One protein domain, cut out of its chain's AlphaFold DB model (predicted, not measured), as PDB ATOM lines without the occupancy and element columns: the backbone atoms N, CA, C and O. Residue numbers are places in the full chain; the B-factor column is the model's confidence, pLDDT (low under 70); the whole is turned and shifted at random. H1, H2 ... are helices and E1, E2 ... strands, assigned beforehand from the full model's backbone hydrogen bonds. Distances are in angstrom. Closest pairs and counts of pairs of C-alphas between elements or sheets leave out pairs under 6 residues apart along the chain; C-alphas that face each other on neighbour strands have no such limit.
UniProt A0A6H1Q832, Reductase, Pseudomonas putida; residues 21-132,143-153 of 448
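AT A GLANCE: This is residues 21 to 132 and 143 to 153 of the 448 residues of the protein "Reductase" of Pseudomonas putida (UniProt A0A6H1Q832). The printed part is a long, loose model in two unlike parts: a small ribbon of two parallel strands, E1 and E2, with H1 in the crossover between them, and toward the other end of the long axis a cluster of helices joined in a chain of contacts, H2 to H4 to H3 to H5. Residues 21 to 30 run away from E1 at the end far from that cluster and add to the length. The 123 printed residues include five named helices and two named strands, in the order E1, H1, E2, H2, H3, H4, H5; the sheet's order is E1, E2, and its strands are parallel. The class is mostly helix, though under half of the residues are in named elements. The whole is loose, with a radius of gyration of the C-alphas of 18.0 A, and elongated, spanning 53 by 33 by 28 A.

HOW THE PARTS SIT: E1, residues 31 to 33, and E2, residues 67 to 69, are parallel neighbours at 27 degrees; N 32 and O 67 are 2.8 A apart and N 69 and O 32 are 3.0 A apart, both within hydrogen-bond range. With H1, residues 42 to 50, they form a strand-helix-strand unit, two parallel neighbour strands with a helix between them in the chain, and its crossover is right-handed. H2, residues 77 to 88, is apart from E1 and H1. H2 touches H4, residues 114 to 119, about perpendicular at 88 degrees; their closest C-alphas, of Phe 81 and Val 115, are 5.7 A apart. H4 touches H3, residues 99 to 108, only just about perpendicular at 72 degrees, with the C-alphas of Arg 106 and Met 114 closest at 6.8 A. H3 touches H5, residues 145 to 151, at a steep tilt of 69 degrees, only just short of about perpendicular, opposite ways; the C-alphas of Ala 108 and Ser 146 are closest at 4.5 A. H2 and H3 are close but not clearly touching, and H2 and H5 are apart. In H1, H2, H3, H4 and H5 every O i to N i+4 pair is within hydrogen-bond range.

IN THESE COORDINATES: E1 begins at C-alpha 31, (-20.434, 14.472, 22.263), and measures 6.5 A; E2 measures 6.7 A. H2, the longest helix, measures 16.9 A from C-alpha 77, (-18.904, 10.457, 46.493). H3 measures 14.1 A, H1 12.3 A, H5 9.9 A and H4 8.6 A. H5 ends at C-alpha 151, (-28.788, 32.702, 55.840).

THE WHOLE: The two C-alphas farthest apart, of Gly 22 and Ala 152, are 55.1 A apart. Residues 133 to 142 are not printed, and C-alphas 132 and 143 are 10.6 A apart across the cut. The link from H1 to E2 is long. The pLDDT is under 70 at residues 61 to 65 and 112 to 132.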
ATOM      1  N   THR A  21     -14.937  22.383  10.453       86.44
ATOM      2  CA  THR A  21     -14.382  21.119   9.937       86.44
ATOM      3  C   THR A  21     -14.752  20.835   8.480       86.44
ATOM      4  O   THR A  21     -14.271  19.860   7.907       86.44
ATOM      5  N   GLY A  22     -15.587  21.674   7.857       86.00
ATOM      6  CA  GLY A  22     -15.993  21.535   6.454       86.00
ATOM      7  C   GLY A  22     -16.988  20.398   6.188       86.00
ATOM      8  O   GLY A  22     -17.195  20.022   5.034       86.00
ATOM      9  N   VAL A  23     -17.608  19.840   7.232       88.31
ATOM     10  CA  VAL A  23     -18.648  18.805   7.111       88.31
ATOM     11  C   VAL A  23     -20.041  19.428   7.034       88.31
ATOM     12  O   VAL A  23     -20.244  20.593   7.368       88.31
ATOM     13  N   LYS A  24     -21.052  18.661   6.609       84.25
ATOM     14  CA  LYS A  24     -22.439  19.148   6.672       84.25
ATOM     15  C   LYS A  24     -22.911  19.146   8.134       84.25
ATOM     16  O   LYS A  24     -22.560  18.229   8.868       84.25
ATOM     17  N   PRO A  25     -23.802  20.064   8.557       78.25
ATOM     18  CA  PRO A  25     -24.326  20.098   9.932       78.25
ATOM     19  C   PRO A  25     -24.969  18.797  10.425       78.25
ATOM     20  O   PRO A  25     -25.020  18.548  11.625       78.25
ATOM     21  N   LYS A  26     -25.478  17.972   9.506       78.19
ATOM     22  CA  LYS A  26     -26.043  16.651   9.808       78.19
ATOM     23  C   LYS A  26     -24.985  15.572  10.082       78.19
ATOM     24  O   LYS A  26     -25.304  14.596  10.741       78.19
ATOM     25  N   ASP A  27     -23.769  15.777   9.582       80.25
ATOM     26  CA  ASP A  27     -22.634  14.856   9.680       80.25
ATOM     27  C   ASP A  27     -21.657  15.315  10.790       80.25
ATOM     28  O   ASP A  27     -20.615  14.705  11.005       80.25
ATOM     29  N   ALA A  28     -21.980  16.413  11.490       82.12
ATOM     30  CA  ALA A  28     -21.222  16.914  12.627       82.12
ATOM     31  C   ALA A  28     -21.522  16.073  13.877       82.12
ATOM     32  O   ALA A  28     -22.626  16.127  14.432       82.12
ATOM     33  N   GLU A  29     -20.520  15.321  14.317       81.25
ATOM     34  CA  GLU A  29     -20.577  14.510  15.527       81.25
ATOM     35  C   GLU A  29     -20.619  15.401  16.772       81.25
ATOM     36  O   GLU A  29     -19.878  16.379  16.894       81.25
ATOM     37  N   LEU A  30     -21.528  15.086  17.694       84.06
ATOM     38  CA  LEU A  30     -21.712  15.836  18.928       84.06
ATOM     39  C   LEU A  30     -21.580  14.885  20.113       84.06
ATOM     40  O   LEU A  30     -22.383  13.962  20.248       84.06
ATOM     41  N   VAL A  31     -20.617  15.174  20.989       86.75
ATOM     42  CA  VAL A  31     -20.434  14.472  22.263       86.75
ATOM     43  C   VAL A  31     -20.918  15.364  23.403       86.75
ATOM     44  O   VAL A  31     -20.473  16.503  23.553       86.75
ATOM     45  N   SER A  32     -21.836  14.854  24.218       87.19
ATOM     46  CA  SER A  32     -22.314  15.497  25.439       87.19
ATOM     47  C   SER A  32     -21.600  14.903  26.649       87.19
ATOM     48  O   SER A  32     -21.729  13.713  26.922       87.19
ATOM     49  N   LEU A  33     -20.878  15.740  27.395       90.44
ATOM     50  CA  LEU A  33     -20.262  15.348  28.662       90.44
ATOM     51  C   LEU A  33     -21.265  15.516  29.804       90.44
ATOM     52  O   LEU A  33     -21.809  16.607  29.996       90.44
ATOM     53  N   ILE A  34     -21.500  14.452  30.570       89.06
ATOM     54  CA  ILE A  34     -22.441  14.458  31.696       89.06
ATOM     55  C   ILE A  34     -21.727  14.018  32.980       89.06
ATOM     56  O   ILE A  34     -20.975  13.054  33.007       89.06
ATOM     57  N   GLY A  35     -21.968  14.734  34.079       88.94
ATOM     58  CA  GLY A  35     -21.430  14.402  35.403       88.94
ATOM     59  C   GLY A  35     -22.285  13.408  36.197       88.94
ATOM     60  O   GLY A  35     -22.466  13.602  37.395       88.94
ATOM     61  N   THR A  36     -22.893  12.411  35.550       88.25
ATOM     62  CA  THR A  36     -23.711  11.378  36.211       88.25
ATOM     63  C   THR A  36     -22.830  10.276  36.795       88.25
ATOM     64  O   THR A  36     -21.778   9.960  36.247       88.25
ATOM     65  N   ARG A  37     -23.261   9.685  37.918       90.88
ATOM     66  CA  ARG A  37     -22.544   8.601  38.613       90.88
ATOM     67  C   ARG A  37     -23.501   7.478  38.985       90.88
ATOM     68  O   ARG A  37     -24.628   7.750  39.415       90.88
ATOM     69  N   PHE A  38     -23.049   6.229  38.901       89.69
ATOM     70  CA  PHE A  38     -23.848   5.081  39.340       89.69
ATOM     71  C   PHE A  38     -24.147   5.132  40.851       89.69
ATOM     72  O   PHE A  38     -25.204   4.678  41.284       89.69
ATOM     73  N   ASP A  39     -23.268   5.754  41.644       87.69
ATOM     74  CA  ASP A  39     -23.407   5.922  43.100       87.69
ATOM     75  C   ASP A  39     -24.517   6.914  43.520       87.69
ATOM     76  O   ASP A  39     -24.897   6.975  44.684       87.69
ATOM     77  N   GLU A  40     -25.092   7.712  42.606       81.31
ATOM     78  CA  GLU A  40     -26.047   8.759  43.008       81.31
ATOM     79  C   GLU A  40     -27.379   8.232  43.551       81.31
ATOM     80  O   GLU A  40     -27.990   8.854  44.421       81.31
ATOM     81  N   SER A  41     -27.904   7.159  42.953       84.06
ATOM     82  CA  SER A  41     -29.129   6.481  43.393       84.06
ATOM     83  C   SER A  41     -29.354   5.206  42.587       84.06
ATOM     84  O   SER A  41     -29.033   5.154  41.400       84.06
ATOM     85  N   ILE A  42     -30.040   4.231  43.188       85.56
ATOM     86  CA  ILE A  42     -30.439   2.978  42.522       85.56
ATOM     87  C   ILE A  42     -31.205   3.261  41.218       85.56
ATOM     88  O   ILE A  42     -30.916   2.676  40.177       85.56
ATOM     89  N   ALA A  43     -32.152   4.204  41.254       85.50
ATOM     90  CA  ALA A  43     -32.967   4.549  40.091       85.50
ATOM     91  C   ALA A  43     -32.160   5.213  38.961       85.50
ATOM     92  O   ALA A  43     -32.419   4.937  37.790       85.50
ATOM     93  N   ARG A  44     -31.185   6.082  39.275       83.00
ATOM     94  CA  ARG A  44     -30.296   6.648  38.244       83.00
ATOM     95  C   ARG A  44     -29.339   5.602  37.700       83.00
ATOM     96  O   ARG A  44     -29.191   5.540  36.488       83.00
ATOM     97  N   ALA A  45     -28.779   4.755  38.560       89.25
ATOM     98  CA  ALA A  45     -27.881   3.688  38.146       89.25
ATOM     99  C   ALA A  45     -28.550   2.734  37.149       89.25
ATOM    100  O   ALA A  45     -27.963   2.413  36.122       89.25
ATOM    101  N   ALA A  46     -29.797   2.331  37.417       89.12
ATOM    102  CA  ALA A  46     -30.574   1.497  36.504       89.12
ATOM    103  C   ALA A  46     -30.745   2.162  35.128       89.12
ATOM    104  O   ALA A  46     -30.470   1.534  34.112       89.12
ATOM    105  N   LYS A  47     -31.106   3.452  35.097       87.06
ATOM    106  CA  LYS A  47     -31.265   4.215  33.848       87.06
ATOM    107  C   LYS A  47     -29.955   4.440  33.096       87.06
ATOM    108  O   LYS A  47     -29.955   4.442  31.875       87.06
ATOM    109  N   MET A  48     -28.852   4.668  33.805       88.81
ATOM    110  CA  MET A  48     -27.532   4.802  33.183       88.81
ATOM    111  C   MET A  48     -27.108   3.483  32.531       88.81
ATOM    112  O   MET A  48     -26.632   3.494  31.402       88.81
ATOM    113  N   LYS A  49     -27.342   2.351  33.211       89.81
ATOM    114  CA  LYS A  49     -27.064   1.009  32.675       89.81
ATOM    115  C   LYS A  49     -27.934   0.675  31.469       89.81
ATOM    116  O   LYS A  49     -27.422   0.141  30.498       89.81
ATOM    117  N   GLU A  50     -29.223   1.011  31.524       87.62
ATOM    118  CA  GLU A  50     -30.154   0.862  30.397       87.62
ATOM    119  C   GLU A  50     -29.669   1.626  29.158       87.62
ATOM    120  O   GLU A  50     -29.726   1.100  28.055       87.62
ATOM    121  N   ARG A  51     -29.121   2.831  29.355       84.62
ATOM    122  CA  ARG A  51     -28.542   3.668  28.294       84.62
ATOM    123  C   ARG A  51     -27.109   3.300  27.890       84.62
ATOM    124  O   ARG A  51     -26.548   3.951  27.016       84.62
ATOM    125  N   GLY A  52     -26.487   2.329  28.558       86.56
ATOM    126  CA  GLY A  52     -25.092   1.958  28.317       86.56
ATOM    127  C   GLY A  52     -24.066   3.053  28.637       86.56
ATOM    128  O   GLY A  52     -22.971   3.008  28.089       86.56
ATOM    129  N   GLU A  53     -24.394   4.034  29.494       87.12
ATOM    130  CA  GLU A  53     -23.476   5.136  29.837       87.12
ATOM    131  C   GLU A  53     -22.135   4.608  30.370       87.12
ATOM    132  O   GLU A  53     -22.099   3.701  31.204       87.12
ATOM    133  N   ASN A  54     -21.034   5.211  29.913       89.62
ATOM    134  CA  ASN A  54     -19.679   4.750  30.194       89.62
ATOM    135  C   ASN A  54     -18.748   5.928  30.553       89.62
ATOM    136  O   ASN A  54     -18.972   7.069  30.133       89.62
ATOM    137  N   ALA A  55     -17.723   5.652  31.366       91.19
ATOM    138  CA  ALA A  55     -16.743   6.637  31.821       91.19
ATOM    139  C   ALA A  55     -15.655   6.970  30.791       91.19
ATOM    140  O   ALA A  55     -15.106   8.070  30.817       91.19
ATOM    141  N   THR A  56     -15.338   6.046  29.889       90.88
ATOM    142  CA  THR A  56     -14.224   6.165  28.939       90.88
ATOM    143  C   THR A  56     -14.666   6.157  27.483       90.88
ATOM    144  O   THR A  56     -13.982   6.733  26.643       90.88
ATOM    145  N   GLU A  57     -15.800   5.527  27.176       88.56
ATOM    146  CA  GLU A  57     -16.322   5.408  25.814       88.56
ATOM    147  C   GLU A  57     -17.587   6.249  25.642       88.56
ATOM    148  O   GLU A  57     -18.498   6.209  26.468       88.56
ATOM    149  N   ALA A  58     -17.640   7.037  24.570       88.44
ATOM    150  CA  ALA A  58     -18.823   7.818  24.253       88.44
ATOM    151  C   ALA A  58     -19.848   6.913  23.550       88.44
ATOM    152  O   ALA A  58     -19.521   6.250  22.567       88.44
ATOM    153  N   VAL A  59     -21.079   6.884  24.055       86.56
ATOM    154  CA  VAL A  59     -22.136   5.965  23.602       86.56
ATOM    155  C   VAL A  59     -23.349   6.730  23.093       86.56
ATOM    156  O   VAL A  59     -23.668   7.793  23.622       86.56
ATOM    157  N   ASP A  60     -24.063   6.197  22.100       81.75
ATOM    158  CA  ASP A  60     -25.356   6.754  21.679       81.75
ATOM    159  C   ASP A  60     -26.447   6.369  22.687       81.75
ATOM    160  O   ASP A  60     -27.249   5.466  22.482       81.75
ATOM    161  N   ALA A  61     -26.432   7.039  23.837       69.75
ATOM    162  CA  ALA A  61     -27.292   6.738  24.978       69.75
ATOM    163  C   ALA A  61     -28.792   7.000  24.727       69.75
ATOM    164  O   ALA A  61     -29.611   6.724  25.606       69.75
ATOM    165  N   MET A  62     -29.148   7.621  23.597       67.00
ATOM    166  CA  MET A  62     -30.507   8.079  23.275       67.00
ATOM    167  C   MET A  62     -30.999   7.579  21.908       67.00
ATOM    168  O   MET A  62     -32.100   7.964  21.508       67.00
ATOM    169  N   ASP A  63     -30.204   6.761  21.206       66.81
ATOM    170  CA  ASP A  63     -30.455   6.277  19.839       66.81
ATOM    171  C   ASP A  63     -30.797   7.407  18.840       66.81
ATOM    172  O   ASP A  63     -31.582   7.229  17.903       66.81
ATOM    173  N   ASP A  64     -30.246   8.607  19.053       67.50
ATOM    174  CA  ASP A  64     -30.540   9.814  18.264       67.50
ATOM    175  C   ASP A  64     -29.304  10.375  17.536       67.50
ATOM    176  O   ASP A  64     -29.324  11.499  17.006       67.50
ATOM    177  N   GLY A  65     -28.229   9.579  17.478       68.81
ATOM    178  CA  GLY A  65     -26.947   9.939  16.885       68.81
ATOM    179  C   GLY A  65     -26.153  10.929  17.736       68.81
ATOM    180  O   GLY A  65     -25.302  11.646  17.201       68.81
ATOM    181  N   GLN A  66     -26.457  11.049  19.031       72.94
ATOM    182  CA  GLN A  66     -25.701  11.884  19.960       72.94
ATOM    183  C   GLN A  66     -24.931  11.020  20.933       72.94
ATOM    184  O   GLN A  66     -25.496  10.266  21.721       72.94
ATOM    185  N   LEU A  67     -23.623  11.224  20.944       86.44
ATOM    186  CA  LEU A  67     -22.776  10.518  21.871       86.44
ATOM    187  C   LEU A  67     -22.833  11.184  23.240       86.44
ATOM    188  O   LEU A  67     -22.798  12.408  23.374       86.44
ATOM    189  N   VAL A  68     -22.908  10.362  24.271       88.94
ATOM    190  CA  VAL A  68     -22.850  10.754  25.669       88.94
ATOM    191  C   VAL A  68     -21.637  10.081  26.280       88.94
ATOM    192  O   VAL A  68     -21.454   8.875  26.141       88.94
ATOM    193  N   LEU A  69     -20.819  10.868  26.967       92.44
ATOM    194  CA  LEU A  69     -19.718  10.375  27.783       92.44
ATOM    195  C   LEU A  69     -19.948  10.854  29.215       92.44
ATOM    196  O   LEU A  69     -20.238  12.036  29.434       92.44
ATOM    197  N   SER A  70     -19.796   9.947  30.180       93.75
ATOM    198  CA  SER A  70     -20.033  10.219  31.598       93.75
ATOM    199  C   SER A  70     -18.744  10.004  32.402       93.75
ATOM    200  O   SER A  70     -18.634   8.995  33.090       93.75
ATOM    201  N   PRO A  71     -17.750  10.922  32.359       93.94
ATOM    202  CA  PRO A  71     -16.363  10.658  32.787       93.94
ATOM    203  C   PRO A  71     -16.173  10.217  34.241       93.94
ATOM    204  O   PRO A  71     -15.135   9.673  34.603       93.94
ATOM    205  N   ILE A  72     -17.168  10.484  35.084       93.75
ATOM    206  CA  ILE A  72     -17.165  10.149  36.507       93.75
ATOM    207  C   ILE A  72     -18.172   9.042  36.847       93.75
ATOM    208  O   ILE A  72     -18.505   8.877  38.015       93.75
ATOM    209  N   ALA A  73     -18.666   8.280  35.863       92.81
ATOM    210  CA  ALA A  73     -19.725   7.285  36.061       92.81
ATOM    211  C   ALA A  73     -19.418   6.296  37.198       92.81
ATOM    212  O   ALA A  73     -20.299   6.011  38.016       92.81
ATOM    213  N   ASP A  74     -18.163   5.849  37.281       93.56
ATOM    214  CA  ASP A  74     -17.681   4.875  38.267       93.56
ATOM    215  C   ASP A  74     -17.201   5.503  39.585       93.56
ATOM    216  O   ASP A  74     -16.805   4.788  40.503       93.56
ATOM    217  N   TRP A  75     -17.237   6.832  39.702       92.94
ATOM    218  CA  TRP A  75     -16.803   7.526  40.909       92.94
ATOM    219  C   TRP A  75     -17.899   7.479  41.965       92.94
ATOM    220  O   TRP A  75     -19.061   7.819  41.715       92.94
ATOM    221  N   ASN A  76     -17.516   7.147  43.191       87.62
ATOM    222  CA  ASN A  76     -18.379   7.339  44.345       87.62
ATOM    223  C   ASN A  76     -18.236   8.774  44.881       87.62
ATOM    224  O   ASN A  76     -17.510   9.620  44.349       87.62
ATOM    225  N   THR A  77     -18.976   9.100  45.936       82.81
ATOM    226  CA  THR A  77     -18.904  10.457  46.493       82.81
ATOM    227  C   THR A  77     -17.594  10.772  47.224       82.81
ATOM    228  O   THR A  77     -17.148  11.919  47.195       82.81
ATOM    229  N   PHE A  78     -16.939   9.781  47.823       83.19
ATOM    230  CA  PHE A  78     -15.624   9.956  48.437       83.19
ATOM    231  C   PHE A  78     -14.553  10.326  47.401       83.19
ATOM    232  O   PHE A  78     -13.754  11.228  47.656       83.19
ATOM    233  N   ASP A  79     -14.582   9.712  46.216       89.62
ATOM    234  CA  ASP A  79     -13.632   9.996  45.133       89.62
ATOM    235  C   ASP A  79     -13.714  11.466  44.694       89.62
ATOM    236  O   ASP A  79     -12.696  12.145  44.554       89.62
ATOM    237  N   ILE A  80     -14.937  12.000  44.576       88.50
ATOM    238  CA  ILE A  80     -15.187  13.399  44.197       88.50
ATOM    239  C   ILE A  80     -14.580  14.368  45.217       88.50
ATOM    240  O   ILE A  80     -13.842  15.282  44.847       88.50
ATOM    241  N   PHE A  81     -14.860  14.181  46.511       84.69
ATOM    242  CA  PHE A  81     -14.326  15.076  47.542       84.69
ATOM    243  C   PHE A  81     -12.820  14.890  47.764       84.69
ATOM    244  O   PHE A  81     -12.140  15.862  48.091       84.69
ATOM    245  N   THR A  82     -12.287  13.689  47.529       86.88
ATOM    246  CA  THR A  82     -10.839  13.432  47.537       86.88
ATOM    247  C   THR A  82     -10.149  14.193  46.411       86.88
ATOM    248  O   THR A  82      -9.168  14.891  46.666       86.88
ATOM    249  N   TYR A  83     -10.699  14.144  45.195       90.69
ATOM    250  CA  TYR A  83     -10.198  14.912  44.058       90.69
ATOM    251  C   TYR A  83     -10.225  16.420  44.334       90.69
ATOM    252  O   TYR A  83      -9.209  17.091  44.162       90.69
ATOM    253  N   ILE A  84     -11.338  16.948  44.860       90.25
ATOM    254  CA  ILE A  84     -11.439  18.361  45.267       90.25
ATOM    255  C   ILE A  84     -10.376  18.703  46.324       90.25
ATOM    256  O   ILE A  84      -9.717  19.737  46.228       90.25
ATOM    257  N   GLY A  85     -10.166  17.835  47.317       88.06
ATOM    258  CA  GLY A  85      -9.132  18.012  48.338       88.06
ATOM    259  C   GLY A  85      -7.711  18.028  47.765       88.06
ATOM    260  O   GLY A  85      -6.891  18.846  48.184       88.06
ATOM    261  N   TRP A  86      -7.411  17.166  46.790       91.94
ATOM    262  CA  TRP A  86      -6.119  17.142  46.097       91.94
ATOM    263  C   TRP A  86      -5.878  18.384  45.248       91.94
ATOM    264  O   TRP A  86      -4.771  18.918  45.293       91.94
ATOM    265  N   VAL A  87      -6.902  18.885  44.553       92.81
ATOM    266  CA  VAL A  87      -6.829  20.157  43.818       92.81
ATOM    267  C   VAL A  87      -6.532  21.317  44.771       92.81
ATOM    268  O   VAL A  87      -5.600  22.085  44.546       92.81
ATOM    269  N   ARG A  88      -7.247  21.395  45.898       91.12
ATOM    270  CA  ARG A  88      -7.036  22.431  46.928       91.12
ATOM    271  C   ARG A  88      -5.675  22.357  47.615       91.12
ATOM    272  O   ARG A  88      -5.171  23.368  48.088       91.12
ATOM    273  N   SER A  89      -5.092  21.163  47.678       90.44
ATOM    274  CA  SER A  89      -3.750  20.931  48.222       90.44
ATOM    275  C   SER A  89      -2.651  21.083  47.163       90.44
ATOM    276  O   SER A  89      -1.526  20.657  47.413       90.44
ATOM    277  N   GLU A  90      -2.990  21.597  45.974       92.25
ATOM    278  CA  GLU A  90      -2.084  21.806  44.835       92.25
ATOM    279  C   GLU A  90      -1.376  20.518  44.361       92.25
ATOM    280  O   GLU A  90      -0.345  20.557  43.695       92.25
ATOM    281  N   LYS A  91      -1.948  19.346  44.677       92.69
ATOM    282  CA  LYS A  91      -1.456  18.036  44.210       92.69
ATOM    283  C   LYS A  91      -1.919  17.711  42.795       92.69
ATOM    284  O   LYS A  91      -1.295  16.894  42.124       92.69
ATOM    285  N   ILE A  92      -3.037  18.302  42.377       92.81
ATOM    286  CA  ILE A  92      -3.602  18.186  41.033       92.81
ATOM    287  C   ILE A  92      -3.869  19.594  40.520       92.81
ATOM    288  O   ILE A  92      -4.557  20.375  41.176       92.81
ATOM    289  N   GLU A  93      -3.353  19.900  39.335       93.50
ATOM    290  CA  GLU A  93      -3.710  21.117  38.617       93.50
ATOM    291  C   GLU A  93      -5.115  20.973  38.016       93.50
ATOM    292  O   GLU A  93      -5.442  19.966  37.383       93.50
ATOM    293  N   ALA A  94      -5.961  21.977  38.228       92.38
ATOM    294  CA  ALA A  94      -7.313  22.042  37.690       92.38
ATOM    295  C   ALA A  94      -7.642  23.477  37.267       92.38
ATOM    296  O   ALA A  94      -6.954  24.427  37.632       92.38
ATOM    297  N   TYR A  95      -8.741  23.648  36.531       91.50
ATOM    298  CA  TYR A  95      -9.177  24.953  36.016       91.50
ATOM    299  C   TYR A  95      -9.555  25.973  37.109       91.50
ATOM    300  O   TYR A  95      -9.713  27.158  36.825       91.50
ATOM    301  N   ASN A  96      -9.756  25.523  38.350       92.44
ATOM    302  CA  ASN A  96     -10.103  26.350  39.499       92.44
ATOM    303  C   ASN A  96      -9.612  25.671  40.788       92.44
ATOM    304  O   ASN A  96      -9.485  24.450  40.837       92.44
ATOM    305  N   LYS A  97      -9.369  26.453  41.846       90.31
ATOM    306  CA  LYS A  97      -8.933  25.931  43.152       90.31
ATOM    307  C   LYS A  97     -10.055  25.267  43.961       90.31
ATOM    308  O   LYS A  97      -9.777  24.590  44.933       90.31
ATOM    309  N   PHE A  98     -11.315  25.448  43.575       90.94
ATOM    310  CA  PHE A  98     -12.528  24.948  44.235       90.94
ATOM    311  C   PHE A  98     -12.767  25.451  45.667       90.94
ATOM    312  O   PHE A  98     -13.597  24.886  46.379       90.94
ATOM    313  N   ASP A  99     -12.105  26.526  46.095       89.06
ATOM    314  CA  ASP A  99     -12.318  27.098  47.430       89.06
ATOM    315  C   ASP A  99     -13.746  27.630  47.610       89.06
ATOM    316  O   ASP A  99     -14.417  27.274  48.576       89.06
ATOM    317  N   GLU A 100     -14.257  28.387  46.635       88.12
ATOM    318  CA  GLU A 100     -15.634  28.898  46.657       88.12
ATOM    319  C   GLU A 100     -16.671  27.769  46.668       88.12
ATOM    320  O   GLU A 100     -17.659  27.836  47.395       88.12
ATOM    321  N   LEU A 101     -16.425  26.695  45.908       87.50
ATOM    322  CA  LEU A 101     -17.280  25.509  45.904       87.50
ATOM    323  C   LEU A 101     -17.364  24.902  47.309       87.50
ATOM    324  O   LEU A 101     -18.457  24.621  47.801       87.50
ATOM    325  N   VAL A 102     -16.218  24.705  47.966       86.88
ATOM    326  CA  VAL A 102     -16.178  24.132  49.317       86.88
ATOM    327  C   VAL A 102     -16.842  25.056  50.332       86.88
ATOM    328  O   VAL A 102     -17.572  24.562  51.190       86.88
ATOM    329  N   ASP A 103     -16.638  26.368  50.225       86.81
ATOM    330  CA  ASP A 103     -17.297  27.353  51.081       86.81
ATOM    331  C   ASP A 103     -18.822  27.291  50.939       86.81
ATOM    332  O   ASP A 103     -19.518  27.174  51.944       86.81
ATOM    333  N   ILE A 104     -19.347  27.265  49.711       87.25
ATOM    334  CA  ILE A 104     -20.791  27.149  49.461       87.25
ATOM    335  C   ILE A 104     -21.352  25.870  50.092       87.25
ATOM    336  O   ILE A 104     -22.377  25.914  50.772       87.25
ATOM    337  N   TYR A 105     -20.690  24.726  49.900       84.44
ATOM    338  CA  TYR A 105     -21.155  23.460  50.473       84.44
ATOM    339  C   TYR A 105     -21.046  23.426  51.999       84.44
ATOM    340  O   TYR A 105     -21.939  22.881  52.647       84.44
ATOM    341  N   ARG A 106     -19.992  24.009  52.581       84.38
ATOM    342  CA  ARG A 106     -19.836  24.137  54.037       84.38
ATOM    343  C   ARG A 106     -20.968  24.980  54.616       84.38
ATOM    344  O   ARG A 106     -21.651  24.541  55.538       84.38
ATOM    345  N   ASP A 107     -21.186  26.162  54.055       87.31
ATOM    346  CA  ASP A 107     -22.154  27.129  54.564       87.31
ATOM    347  C   ASP A 107     -23.592  26.590  54.385       87.31
ATOM    348  O   ASP A 107     -24.406  26.621  55.308       87.31
ATOM    349  N   ALA A 108     -23.888  25.951  53.247       84.56
ATOM    350  CA  ALA A 108     -25.181  25.312  52.998       84.56
ATOM    351  C   ALA A 108     -25.441  24.063  53.866       84.56
ATOM    352  O   ALA A 108     -26.597  23.698  54.092       84.56
ATOM    353  N   ASN A 109     -24.396  23.421  54.392       82.94
ATOM    354  CA  ASN A 109     -24.509  22.305  55.337       82.94
ATOM    355  C   ASN A 109     -24.455  22.741  56.811       82.94
ATOM    356  O   ASN A 109     -24.447  21.881  57.687       82.94
ATOM    357  N   GLY A 110     -24.477  24.046  57.103       79.19
ATOM    358  CA  GLY A 110     -24.493  24.556  58.479       79.19
ATOM    359  C   GLY A 110     -23.119  24.558  59.151       79.19
ATOM    360  O   GLY A 110     -23.033  24.374  60.359       79.19
ATOM    361  N   GLY A 111     -22.046  24.738  58.375       73.62
ATOM    362  CA  GLY A 111     -20.671  24.841  58.876       73.62
ATOM    363  C   GLY A 111     -19.856  23.550  58.766       73.62
ATOM    364  O   GLY A 111     -18.626  23.595  58.849       73.62
ATOM    365  N   ASP A 112     -20.501  22.413  58.498       68.62
ATOM    366  CA  ASP A 112     -19.815  21.132  58.337       68.62
ATOM    367  C   ASP A 112     -19.101  21.046  56.979       68.62
ATOM    368  O   ASP A 112     -19.707  20.920  55.911       68.62
ATOM    369  N   CYS A 113     -17.766  21.095  57.012       66.12
ATOM    370  CA  CYS A 113     -16.943  20.914  55.822       66.12
ATOM    371  C   CYS A 113     -16.889  19.430  55.428       66.12
ATOM    372  O   CYS A 113     -16.192  18.625  56.052       66.12
ATOM    373  N   MET A 114     -17.580  19.094  54.340       65.56
ATOM    374  CA  MET A 114     -17.616  17.754  53.743       65.56
ATOM    375  C   MET A 114     -16.220  17.168  53.505       65.56
ATOM    376  O   MET A 114     -15.973  16.008  53.822       65.56
ATOM    377  N   VAL A 115     -15.286  17.983  53.007       61.94
ATOM    378  CA  VAL A 115     -13.909  17.557  52.708       61.94
ATOM    379  C   VAL A 115     -13.189  17.096  53.980       61.94
ATOM    380  O   VAL A 115     -12.600  16.020  53.996       61.94
ATOM    381  N   ASN A 116     -13.299  17.853  55.076       60.66
ATOM    382  CA  ASN A 116     -12.654  17.496  56.342       60.66
ATOM    383  C   ASN A 116     -13.296  16.264  56.991       60.66
ATOM    384  O   ASN A 116     -12.591  15.445  57.577       60.66
ATOM    385  N   ALA A 117     -14.617  16.110  56.878       60.00
ATOM    386  CA  ALA A 117     -15.318  14.943  57.404       60.00
ATOM    387  C   ALA A 117     -14.923  13.647  56.674       60.00
ATOM    388  O   ALA A 117     -14.708  12.626  57.328       60.00
ATOM    389  N   TYR A 118     -14.759  13.707  55.346       60.12
ATOM    390  CA  TYR A 118     -14.327  12.563  54.542       60.12
ATOM    391  C   TYR A 118     -12.853  12.219  54.729       60.12
ATOM    392  O   TYR A 118     -12.529  11.046  54.898       60.12
ATOM    393  N   ILE A 119     -11.966  13.217  54.790       59.22
ATOM    394  CA  ILE A 119     -10.544  12.988  55.096       59.22
ATOM    395  C   ILE A 119     -10.376  12.378  56.499       59.22
ATOM    396  O   ILE A 119      -9.490  11.556  56.713       59.22
ATOM    397  N   ALA A 120     -11.247  12.733  57.450       58.59
ATOM    398  CA  ALA A 120     -11.237  12.186  58.806       58.59
ATOM    399  C   ALA A 120     -11.936  10.817  58.952       58.59
ATOM    400  O   ALA A 120     -12.024  10.314  60.072       58.59
ATOM    401  N   GLY A 121     -12.462  10.227  57.870       54.56
ATOM    402  CA  GLY A 121     -13.131   8.920  57.899       54.56
ATOM    403  C   GLY A 121     -14.396   8.870  58.765       54.56
ATOM    404  O   GLY A 121     -14.772   7.797  59.232       54.56
ATOM    405  N   LYS A 122     -15.043  10.015  59.026       53.12
ATOM    406  CA  LYS A 122     -16.260  10.063  59.846       53.12
ATOM    407  C   LYS A 122     -17.481   9.694  59.005       53.12
ATOM    408  O   LYS A 122     -17.729  10.316  57.974       53.12
ATOM    409  N   GLU A 123     -18.275   8.733  59.481       47.75
ATOM    410  CA  GLU A 123     -19.616   8.481  58.945       47.75
ATOM    411  C   GLU A 123     -20.467   9.745  59.093       47.75
ATOM    412  O   GLU A 123     -20.676  10.257  60.195       47.75
ATOM    413  N   GLN A 124     -20.946  10.271  57.968       52.44
ATOM    414  CA  GLN A 124     -21.871  11.390  57.977       52.44
ATOM    415  C   GLN A 124     -23.315  10.903  58.077       52.44
ATOM    416  O   GLN A 124     -23.740  10.008  57.352       52.44
ATOM    417  N   SER A 125     -24.102  11.567  58.925       46.41
ATOM    418  CA  SER A 125     -25.537  11.306  59.082       46.41
ATOM    419  C   SER A 125     -26.384  11.774  57.890       46.41
ATOM    420  O   SER A 125     -27.574  11.462  57.823       46.41
ATOM    421  N   ARG A 126     -25.803  12.532  56.947       52.88
ATOM    422  CA  ARG A 126     -26.498  13.086  55.778       52.88
ATOM    423  C   ARG A 126     -25.751  12.778  54.483       52.88
ATOM    424  O   ARG A 126     -24.525  12.860  54.458       52.88
ATOM    425  N   PRO A 127     -26.476  12.484  53.387       53.97
ATOM    426  CA  PRO A 127     -25.840  12.269  52.109       53.97
ATOM    427  C   PRO A 127     -25.137  13.556  51.631       53.97
ATOM    428  O   PRO A 127     -25.747  14.632  51.597       53.97
ATOM    429  N   PRO A 128     -23.878  13.438  51.205       46.75
ATOM    430  CA  PRO A 128     -22.921  14.530  50.989       46.75
ATOM    431  C   PRO A 128     -23.248  15.523  49.865       46.75
ATOM    432  O   PRO A 128     -22.714  16.628  49.829       46.75
ATOM    433  N   CYS A 129     -24.146  15.150  48.954       52.09
ATOM    434  CA  CYS A 129     -24.592  15.968  47.820       52.09
ATOM    435  C   CYS A 129     -26.102  16.269  47.896       52.09
ATOM    436  O   CYS A 129     -26.778  16.489  46.893       52.09
ATOM    437  N   SER A 130     -26.673  16.218  49.102       56.66
ATOM    438  CA  SER A 130     -28.092  16.537  49.304       56.66
ATOM    439  C   SER A 130     -28.364  18.035  49.406       56.66
ATOM    440  O   SER A 130     -29.518  18.434  49.234       56.66
ATOM    441  N   SER A 131     -27.324  18.845  49.641       59.53
ATOM    442  CA  SER A 131     -27.453  20.297  49.681       59.53
ATOM    443  C   SER A 131     -27.917  20.816  48.325       59.53
ATOM    444  O   SER A 131     -27.308  20.544  47.289       59.53
ATOM    445  N   ARG A 132     -29.033  21.545  48.329       65.62
ATOM    446  CA  ARG A 132     -29.598  22.165  47.134       65.62
ATOM    447  C   ARG A 132     -29.520  23.662  47.326       65.62
ATOM    448  O   ARG A 132     -30.343  24.231  48.023       65.62
ATOM    449  N   ARG A 143     -39.296  22.559  52.275       81.38
ATOM    450  CA  ARG A 143     -38.367  23.397  53.045       81.38
ATOM    451  C   ARG A 143     -36.974  23.364  52.427       81.38
ATOM    452  O   ARG A 143     -36.456  22.285  52.152       81.38
ATOM    453  N   ASP A 144     -36.379  24.539  52.239       85.75
ATOM    454  CA  ASP A 144     -35.004  24.681  51.761       85.75
ATOM    455  C   ASP A 144     -34.044  24.858  52.944       85.75
ATOM    456  O   ASP A 144     -33.746  25.968  53.377       85.75
ATOM    457  N   THR A 145     -33.597  23.734  53.504       86.44
ATOM    458  CA  THR A 145     -32.664  23.725  54.641       86.44
ATOM    459  C   THR A 145     -31.303  24.313  54.285       86.44
ATOM    460  O   THR A 145     -30.664  24.911  55.140       86.44
ATOM    461  N   SER A 146     -30.865  24.155  53.034       86.50
ATOM    462  CA  SER A 146     -29.573  24.650  52.564       86.50
ATOM    463  C   SER A 146     -29.553  26.174  52.539       86.50
ATOM    464  O   SER A 146     -28.647  26.788  53.097       86.50
ATOM    465  N   ALA A 147     -30.587  26.793  51.964       87.81
ATOM    466  CA  ALA A 147     -30.744  28.241  51.987       87.81
ATOM    467  C   ALA A 147     -30.897  28.778  53.420       87.81
ATOM    468  O   ALA A 147     -30.280  29.787  53.755       87.81
ATOM    469  N   SER A 148     -31.650  28.087  54.292       89.50
ATOM    470  CA  SER A 148     -31.746  28.458  55.712       89.50
ATOM    471  C   SER A 148     -30.384  28.446  56.414       89.50
ATOM    472  O   SER A 148     -30.072  29.391  57.133       89.50
ATOM    473  N   ASN A 149     -29.561  27.418  56.182       89.81
ATOM    474  CA  ASN A 149     -28.218  27.321  56.759       89.81
ATOM    475  C   ASN A 149     -27.293  28.438  56.255       89.81
ATOM    476  O   ASN A 149     -26.585  29.052  57.051       89.81
ATOM    477  N   MET A 150     -27.345  28.760  54.957       90.00
ATOM    478  CA  MET A 150     -26.574  29.880  54.407       90.00
ATOM    479  C   MET A 150     -26.987  31.206  55.057       90.00
ATOM    480  O   MET A 150     -26.139  31.960  55.529       90.00
ATOM    481  N   VAL A 151     -28.289  31.484  55.171       91.06
ATOM    482  CA  VAL A 151     -28.788  32.702  55.840       91.06
ATOM    483  C   VAL A 151     -28.364  32.767  57.313       91.06
ATOM    484  O   VAL A 151     -28.117  33.859  57.825       91.06
ATOM    485  N   ALA A 152     -28.278  31.614  57.982       89.88
ATOM    486  CA  ALA A 152     -27.862  31.485  59.378       89.88
ATOM    487  C   ALA A 152     -26.336  31.429  59.578       89.88
ATOM    488  O   ALA A 152     -25.888  31.301  60.712       89.88
ATOM    489  N   THR A 153     -25.536  31.512  58.510       87.94
ATOM    490  CA  THR A 153     -24.071  31.451  58.601       87.94
ATOM    491  C   THR A 153     -23.521  32.614  59.432       87.94
ATOM    492  O   THR A 153     -23.895  33.776  59.227       87.94
TER     493      THR A 153